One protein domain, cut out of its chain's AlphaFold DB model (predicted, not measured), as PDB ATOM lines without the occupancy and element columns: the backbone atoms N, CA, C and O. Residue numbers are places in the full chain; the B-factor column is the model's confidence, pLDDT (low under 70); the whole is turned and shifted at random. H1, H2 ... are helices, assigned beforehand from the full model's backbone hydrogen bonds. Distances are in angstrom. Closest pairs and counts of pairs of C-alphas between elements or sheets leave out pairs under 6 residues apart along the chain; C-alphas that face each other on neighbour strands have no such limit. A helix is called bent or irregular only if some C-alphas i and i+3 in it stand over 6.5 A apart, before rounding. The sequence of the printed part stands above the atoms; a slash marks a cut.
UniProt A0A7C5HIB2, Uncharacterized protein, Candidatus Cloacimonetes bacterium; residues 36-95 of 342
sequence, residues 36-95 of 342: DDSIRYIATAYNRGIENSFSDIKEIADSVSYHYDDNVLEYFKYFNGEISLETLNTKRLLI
ATOM      1  N   ASP A  36     196.093 253.867 250.389       94.06
ATOM      2  CA  ASP A  36     196.081 252.927 249.263       94.06
ATOM      3  C   ASP A  36     197.000 253.399 248.120       94.06
ATOM      4  O   ASP A  36     197.804 252.617 247.621       94.06
ATOM      5  N   ASP A  37     196.962 254.693 247.778       94.00
ATOM      6  CA  ASP A  37     197.839 255.280 246.754       94.00
ATOM      7  C   ASP A  37     199.325 255.180 247.120       94.00
ATOM      8  O   ASP A  37     200.147 254.873 246.265       94.00
ATOM      9  N   SER A  38     199.693 255.388 248.391       92.31
ATOM     10  CA  SER A  38     201.088 255.248 248.821       92.31
ATOM     11  C   SER A  38     201.573 253.812 248.662       92.31
ATOM     12  O   SER A  38     202.685 253.604 248.192       92.31
ATOM     13  N   ILE A  39     200.740 252.828 249.004       94.69
ATOM     14  CA  ILE A  39     201.069 251.410 248.816       94.69
ATOM     15  C   ILE A  39     201.243 251.087 247.333       94.69
ATOM     16  O   ILE A  39     202.222 250.436 246.972       94.69
ATOM     17  N   ARG A  40     200.345 251.582 246.473       94.69
ATOM     18  CA  ARG A  40     200.443 251.392 245.020       94.69
ATOM     19  C   ARG A  40     201.719 252.018 244.461       94.69
ATOM     20  O   ARG A  40     202.440 251.363 243.722       94.69
ATOM     21  N   TYR A  41     202.066 253.237 244.873       93.94
ATOM     22  CA  TYR A  41     203.294 253.898 244.421       93.94
ATOM     23  C   TYR A  41     204.563 253.203 244.920       93.94
ATOM     24  O   TYR A  41     205.503 253.074 244.142       93.94
ATOM     25  N   ILE A  42     204.590 252.715 246.166       92.56
ATOM     26  CA  ILE A  42     205.720 251.924 246.677       92.56
ATOM     27  C   ILE A  42     205.847 250.617 245.887       92.56
ATOM     28  O   ILE A  42     206.941 250.280 245.454       92.56
ATOM     29  N   ALA A  43     204.745 249.907 245.634       93.19
ATOM     30  CA  ALA A  43     204.755 248.675 244.846       93.19
ATOM     31  C   ALA A  43     205.220 248.911 243.395       93.19
ATOM     32  O   ALA A  43     206.019 248.146 242.857       93.19
ATOM     33  N   THR A  44     204.767 249.993 242.762       92.69
ATOM     34  CA  THR A  44     205.222 250.372 241.419       92.69
ATOM     35  C   THR A  44     206.699 250.764 241.418       92.69
ATOM     36  O   THR A  44     207.430 250.342 240.525       92.69
ATOM     37  N   ALA A  45     207.164 251.518 242.420       90.75
ATOM     38  CA  ALA A  45     208.578 251.861 242.575       90.75
ATOM     39  C   ALA A  45     209.443 250.616 242.803       90.75
ATOM     40  O   ALA A  45     210.478 250.483 242.165       90.75
ATOM     41  N   TYR A  46     208.983 249.658 243.605       90.69
ATOM     42  CA  TYR A  46     209.675 248.389 243.811       90.69
ATOM     43  C   TYR A  46     209.934 247.650 242.486       90.69
ATOM     44  O   TYR A  46     211.031 247.168 242.222       90.69
ATOM     45  N   ASN A  47     208.928 247.608 241.608       87.56
ATOM     46  CA  ASN A  47     208.995 246.853 240.357       87.56
ATOM     47  C   ASN A  47     209.615 247.651 239.184       87.56
ATOM     48  O   ASN A  47     210.134 247.072 238.233       87.56
ATOM     49  N   ARG A  48     209.534 248.990 239.190       85.50
ATOM     50  CA  ARG A  48     209.912 249.852 238.046       85.50
ATOM     51  C   ARG A  48     210.819 251.038 238.411       85.50
ATOM     52  O   ARG A  48     211.115 251.852 237.546       85.50
ATOM     53  N   GLY A  49     211.266 251.173 239.655       77.25
ATOM     54  CA  GLY A  49     211.825 252.413 240.218       77.25
ATOM     55  C   GLY A  49     213.201 252.851 239.732       77.25
ATOM     56  O   GLY A  49     213.465 254.048 239.704       77.25
ATOM     57  N   ILE A  50     214.063 251.919 239.326       69.50
ATOM     58  CA  ILE A  50     215.507 252.171 239.140       69.50
ATOM     59  C   ILE A  50     215.821 253.297 238.138       69.50
ATOM     60  O   ILE A  50     216.834 253.979 238.285       69.50
ATOM     61  N   GLU A  51     214.933 253.559 237.178       72.62
ATOM     62  CA  GLU A  51     215.120 254.605 236.158       72.62
ATOM     63  C   GLU A  51     213.967 255.616 236.078       72.62
ATOM     64  O   GLU A  51     213.966 256.490 235.213       72.62
ATOM     65  N   ASN A  52     212.980 255.514 236.968       81.56
ATOM     66  CA  ASN A  52     211.760 256.310 236.895       81.56
ATOM     67  C   ASN A  52     211.734 257.388 237.978       81.56
ATOM     68  O   ASN A  52     212.015 257.131 239.149       81.56
ATOM     69  N   SER A  53     211.347 258.608 237.602       85.31
ATOM     70  CA  SER A  53     211.065 259.650 238.584       85.31
ATOM     71  C   SER A  53     209.778 259.324 239.346       85.31
ATOM     72  O   SER A  53     208.933 258.559 238.880       85.31
ATOM     73  N   PHE A  54     209.552 259.970 240.493       86.69
ATOM     74  CA  PHE A  54     208.285 259.805 241.215       86.69
ATOM     75  C   PHE A  54     207.054 260.155 240.352       86.69
ATOM     76  O   PHE A  54     205.995 259.551 240.511       86.69
ATOM     77  N   SER A  55     207.188 261.112 239.425       89.75
ATOM     78  CA  SER A  55     206.106 261.454 238.495       89.75
ATOM     79  C   SER A  55     205.789 260.293 237.552       89.75
ATOM     80  O   SER A  55     204.614 260.000 237.341       89.75
ATOM     81  N   ASP A  56     206.817 259.618 237.038       91.44
ATOM     82  CA  ASP A  56     206.663 258.474 236.134       91.44
ATOM     83  C   ASP A  56     206.065 257.276 236.884       91.44
ATOM     84  O   ASP A  56     205.133 256.638 236.403       91.44
ATOM     85  N   ILE A  57     206.519 257.025 238.117       92.38
ATOM     86  CA  ILE A  57     205.949 255.989 238.995       92.38
ATOM     87  C   ILE A  57     204.460 256.210 239.232       92.38
ATOM     88  O   ILE A  57     203.673 255.267 239.154       92.38
ATOM     89  N   LYS A  58     204.061 257.456 239.495       93.75
ATOM     90  CA  LYS A  58     202.652 257.795 239.659       93.75
ATOM     91  C   LYS A  58     201.855 257.545 238.377       93.75
ATOM     92  O   LYS A  58     200.781 256.960 238.448       93.75
ATOM     93  N   GLU A  59     202.370 257.961 237.221       94.38
ATOM     94  CA  GLU A  59     201.705 257.740 235.931       94.38
ATOM     95  C   GLU A  59     201.537 256.246 235.618       94.38
ATOM     96  O   GLU A  59     200.465 255.827 235.180       94.38
ATOM     97  N   ILE A  60     202.558 255.431 235.901       93.62
ATOM     98  CA  ILE A  60     202.500 253.975 235.730       93.62
ATOM     99  C   ILE A  60     201.448 253.363 236.661       93.62
ATOM    100  O   ILE A  60     200.619 252.585 236.197       93.62
ATOM    101  N   ALA A  61     201.451 253.726 237.946       92.56
ATOM    102  CA  ALA A  61     200.490 253.214 238.924       92.56
ATOM    103  C   ALA A  61     199.047 253.646 238.612       92.56
ATOM    104  O   ALA A  61     198.100 252.891 238.803       92.56
ATOM    105  N   ASP A  62     198.843 254.858 238.098       92.69
ATOM    106  CA  ASP A  62     197.513 255.354 237.733       92.69
ATOM    107  C   ASP A  62     197.028 254.791 236.371       92.69
ATOM    108  O   ASP A  62     195.880 255.019 235.972       92.69
ATOM    109  N   SER A  63     197.868 254.031 235.654       91.19
ATOM    110  CA  SER A  63     197.514 253.390 234.385       91.19
ATOM    111  C   SER A  63     196.596 252.185 234.574       91.19
ATOM    112  O   SER A  63     196.890 251.249 235.307       91.19
ATOM    113  N   VAL A  64     195.526 252.129 233.779       84.69
ATOM    114  CA  VAL A  64     194.564 251.012 233.776       84.69
ATOM    115  C   VAL A  64     195.186 249.690 233.299       84.69
ATOM    116  O   VAL A  64     194.614 248.633 233.542       84.69
ATOM    117  N   SER A  65     196.319 249.722 232.590       85.44
ATOM    118  CA  SER A  65     196.973 248.511 232.067       85.44
ATOM    119  C   SER A  65     198.022 247.913 233.007       85.44
ATOM    120  O   SER A  65     198.582 246.863 232.689       85.44
ATOM    121  N   TYR A  66     198.343 248.589 234.111       87.75
ATOM    122  CA  TYR A  66     199.283 248.108 235.114       87.75
ATOM    123  C   TYR A  66     198.493 247.582 236.315       87.75
ATOM    124  O   TYR A  66     197.570 248.234 236.783       87.75
ATOM    125  N   HIS A  67     198.794 246.358 236.750       88.38
ATOM    126  CA  HIS A  67     198.000 245.655 237.771       88.38
ATOM    127  C   HIS A  67     198.841 245.082 238.913       88.38
ATOM    128  O   HIS A  67     198.311 244.455 239.828       88.38
ATOM    129  N   TYR A  68     200.164 245.224 238.839       90.69
ATOM    130  CA  TYR A  68     201.061 244.686 239.857       90.69
ATOM    131  C   TYR A  68     200.822 245.363 241.213       90.69
ATOM    132  O   TYR A  68     200.716 244.697 242.239       90.69
ATOM    133  N   ASP A  69     200.688 246.683 241.202       92.50
ATOM    134  CA  ASP A  69     200.428 247.522 242.366       92.50
ATOM    135  C   ASP A  69     199.063 247.240 243.006       92.50
ATOM    136  O   ASP A  69     198.969 247.131 244.229       92.50
ATOM    137  N   ASP A  70     198.027 247.038 242.191       92.50
ATOM    138  CA  ASP A  70     196.701 246.638 242.667       92.50
ATOM    139  C   ASP A  70     196.740 245.270 243.374       92.50
ATOM    140  O   ASP A  70     196.112 245.093 244.422       92.50
ATOM    141  N   ASN A  71     197.522 244.311 242.855       92.31
ATOM    142  CA  ASN A  71     197.720 243.010 243.506       92.31
ATOM    143  C   ASN A  71     198.384 243.164 244.875       92.31
ATOM    144  O   ASN A  71     197.887 242.624 245.867       92.31
ATOM    145  N   VAL A  72     199.491 243.912 244.934       94.75
ATOM    146  CA  VAL A  72     200.218 244.163 246.185       94.75
ATOM    147  C   VAL A  72     199.314 244.866 247.194       94.75
ATOM    148  O   VAL A  72     199.293 244.471 248.360       94.75
ATOM    149  N   LEU A  73     198.503 245.839 246.765       95.31
ATOM    150  CA  LEU A  73     197.545 246.518 247.635       95.31
ATOM    151  C   LEU A  73     196.517 245.549 248.235       95.31
ATOM    152  O   LEU A  73     196.242 245.613 249.434       95.31
ATOM    153  N   GLU A  74     195.936 244.646 247.447       95.00
ATOM    154  CA  GLU A  74     194.974 243.673 247.976       95.00
ATOM    155  C   GLU A  74     195.633 242.677 248.943       95.00
ATOM    156  O   GLU A  74     195.054 242.366 249.989       95.00
ATOM    157  N   TYR A  75     196.859 242.222 248.670       95.88
ATOM    158  CA  TYR A  75     197.603 241.391 249.621       95.88
ATOM    159  C   TYR A  75     197.940 242.150 250.906       95.88
ATOM    160  O   TYR A  75     197.740 241.617 251.998       95.88
ATOM    161  N   PHE A  76     198.350 243.413 250.803       96.75
ATOM    162  CA  PHE A  76     198.582 244.283 251.953       96.75
ATOM    163  C   PHE A  76     197.312 244.432 252.805       96.75
ATOM    164  O   PHE A  76     197.341 244.218 254.017       96.75
ATOM    165  N   LYS A  77     196.158 244.688 252.176       96.12
ATOM    166  CA  LYS A  77     194.848 244.733 252.849       96.12
ATOM    167  C   LYS A  77     194.488 243.403 253.512       96.12
ATOM    168  O   LYS A  77     193.912 243.390 254.603       96.12
ATOM    169  N   TYR A  78     194.824 242.275 252.886       96.94
ATOM    170  CA  TYR A  78     194.626 240.949 253.471       96.94
ATOM    171  C   TYR A  78     195.494 240.749 254.718       96.94
ATOM    172  O   TYR A  78     194.973 240.306 255.747       96.94
ATOM    173  N   PHE A  79     196.777 241.116 254.664       97.62
ATOM    174  CA  PHE A  79     197.692 241.029 255.804       97.62
ATOM    175  C   PHE A  79     197.353 242.016 256.921       97.62
ATOM    176  O   PHE A  79     197.533 241.669 258.079       97.62
ATOM    177  N   ASN A  80     196.745 243.164 256.616       95.69
ATOM    178  CA  ASN A  80     196.190 244.083 257.620       95.69
ATOM    179  C   ASN A  80     194.849 243.627 258.211       95.69
ATOM    180  O   ASN A  80     194.356 244.212 259.176       95.69
ATOM    181  N   GLY A  81     194.229 242.595 257.641       95.50
ATOM    182  CA  GLY A  81     192.943 242.076 258.091       95.50
ATOM    183  C   GLY A  81     191.715 242.829 257.604       95.50
ATOM    184  O   GLY A  81     190.619 242.571 258.093       95.50
ATOM    185  N   GLU A  82     191.879 243.711 256.628       95.56
ATOM    186  CA  GLU A  82     190.797 244.506 256.051       95.56
ATOM    187  C   GLU A  82     189.900 243.687 255.128       95.56
ATOM    188  O   GLU A  82     188.706 243.956 255.010       95.56
ATOM    189  N   ILE A  83     190.477 242.672 254.482       94.62
ATOM    190  CA  ILE A  83     189.758 241.734 253.623       94.62
ATOM    191  C   ILE A  83     190.022 240.290 254.054       94.62
ATOM    192  O   ILE A  83     191.019 239.975 254.712       94.62
ATOM    193  N   SER A  84     189.107 239.391 253.699       95.00
ATOM    194  CA  SER A  84     189.234 237.951 253.952       95.00
ATOM    195  C   SER A  84     189.945 237.234 252.796       95.00
ATOM    196  O   SER A  84     190.066 237.787 251.703       95.00
ATOM    197  N   LEU A  85     190.364 235.981 253.010       92.62
ATOM    198  CA  LEU A  85     190.885 235.134 251.927       92.62
ATOM    199  C   LEU A  85     189.822 234.896 250.841       92.62
ATOM    200  O   LEU A  85     190.139 234.874 249.658       92.62
ATOM    201  N   GLU A  86     188.551 234.766 251.224       91.06
ATOM    202  CA  GLU A  86     187.441 234.614 250.277       91.06
ATOM    203  C   GLU A  86     187.289 235.862 249.393       91.06
ATOM    204  O   GLU A  86     187.154 235.765 248.172       91.06
ATOM    205  N   THR A  87     187.382 237.052 249.992       90.94
ATOM    206  CA  THR A  87     187.366 238.326 249.260       90.94
ATOM    207  C   THR A  87     188.554 238.428 248.305       90.94
ATOM    208  O   THR A  87     188.382 238.814 247.152       90.94
ATOM    209  N   LEU A  88     189.747 238.035 248.755       89.56
ATOM    210  CA  LEU A  88     190.948 238.021 247.923       89.56
ATOM    211  C   LEU A  88     190.791 237.062 246.724       89.56
ATOM    212  O   LEU A  88     191.027 237.451 245.582       89.56
ATOM    213  N   ASN A  89     190.293 235.845 246.963       84.88
ATOM    214  CA  ASN A  89     190.072 234.826 245.932       84.88
ATOM    215  C   ASN A  89     188.974 235.210 244.921       84.88
ATOM    216  O   ASN A  89     189.061 234.852 243.746       84.88
ATOM    217  N   THR A  90     187.932 235.928 245.355       78.31
ATOM    218  CA  THR A  90     186.833 236.376 244.476       78.31
ATOM    219  C   THR A  90     187.214 237.568 243.613       78.31
ATOM    220  O   THR A  90     186.737 237.665 242.482       78.31
ATOM    221  N   LYS A  91     188.112 238.435 244.095       71.00
ATOM    222  CA  LYS A  91     188.610 239.572 243.317       71.00
ATOM    223  C   LYS A  91     189.425 239.169 242.089       71.00
ATOM    224  O   LYS A  91     189.625 240.046 241.259       71.00
ATOM    225  N   ARG A  92     189.831 237.886 241.955       55.34
ATOM    226  CA  ARG A  92     190.562 237.295 240.806       55.34
ATOM    227  C   ARG A  92     191.369 238.353 240.054       55.34
ATOM    228  O   ARG A  92     191.181 238.563 238.855       55.34
ATOM    229  N   LEU A  93     192.248 239.035 240.780       52.66
ATOM    230  CA  LEU A  93     193.249 239.831 240.111       52.66
ATOM    231  C   LEU A  93     194.114 238.860 239.314       52.66
ATOM    232  O   LEU A  93     194.321 237.722 239.753       52.66
ATOM    233  N   LEU A  94     194.448 239.275 238.091       48.44
ATOM    234  CA  LEU A  94     195.016 238.455 237.028       48.44
ATOM    235  C   LEU A  94     195.922 237.382 237.617       48.44
ATOM    236  O   LEU A  94     196.932 237.685 238.248       48.44
ATOM    237  N   ILE A  95     195.506 236.126 237.428       46.75
ATOM    238  CA  ILE A  95     196.349 234.962 237.672       46.75
ATOM    239  C   ILE A  95     197.698 235.332 237.067       46.75
ATOM    240  O   ILE A  95     197.766 235.525 235.849       46.75
TER     241      ILE A  95
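AT A GLANCE: This is residues 36 to 95 of the 342 residues of an uncharacterized protein of Candidatus Cloacimonetes bacterium (UniProt A0A7C5HIB2). Picture an elongated chain of four helices, with a crossed pair, H1 and H2, at one end and a small helical hairpin, H3 and H4, reaching to the other. The first part of H3 packs on H1, and its later part packs on the short H4. The printed part has 60 residues, with four named helices in the order H1, H2, H3, H4 and no named strand; its class is all helix. It is only just compact, close to loose, with a radius of gyration of the C-alphas of 12.1 A, and spans 36 by 21 by 15 A.

IN THESE COORDINATES: Find C-alpha 36 at (196.081, 252.927, 249.263); from there H1 runs to residue 51, 23.2 A away. It has a kink of 55 degrees near residue 45 and is irregular, with C-alphas 47 and 50 lying 8.5 A apart. Next come H2, residues 54 to 61, and H3, residues 68 to 79, which begins at C-alpha 68 (201.061, 244.686, 239.857) and is 16.7 A long. H4, residues 85 to 90, ends at C-alpha 90 (186.833, 236.376, 244.476).

HOW THE PARTS SIT: H1 touches H2, closest at the C-alphas of Thr 44 and Ala 61, 6.1 A, at a steep tilt of 68 degrees, only just short of about perpendicular. H1 touches H3, through residues 68 to 73 of H3 alone, with the C-alphas of Arg 40 and Asp 69 closest at 4.7 A; they run opposite ways at a steep tilt of 46 degrees. Residues 74 to 78 of H3 touch H4, its hairpin partner, closest at the C-alphas of Glu 74 and Leu 88, 6.9 A; the shallow tilt of 34 degrees is only just short of steep. H4 is apart from H1 and H2. In H2, H3 and H4 every O i to N i+4 pair is within hydrogen-bond range; in H1, 10 of 12 are.

THE WHOLE: Look to Glu 51 and Glu 86 for the C-alphas farthest apart, 36.9 A. The printed part has no cut, and no link is long. The pLDDT is under 70 at residue 50 and residues 92 to 95.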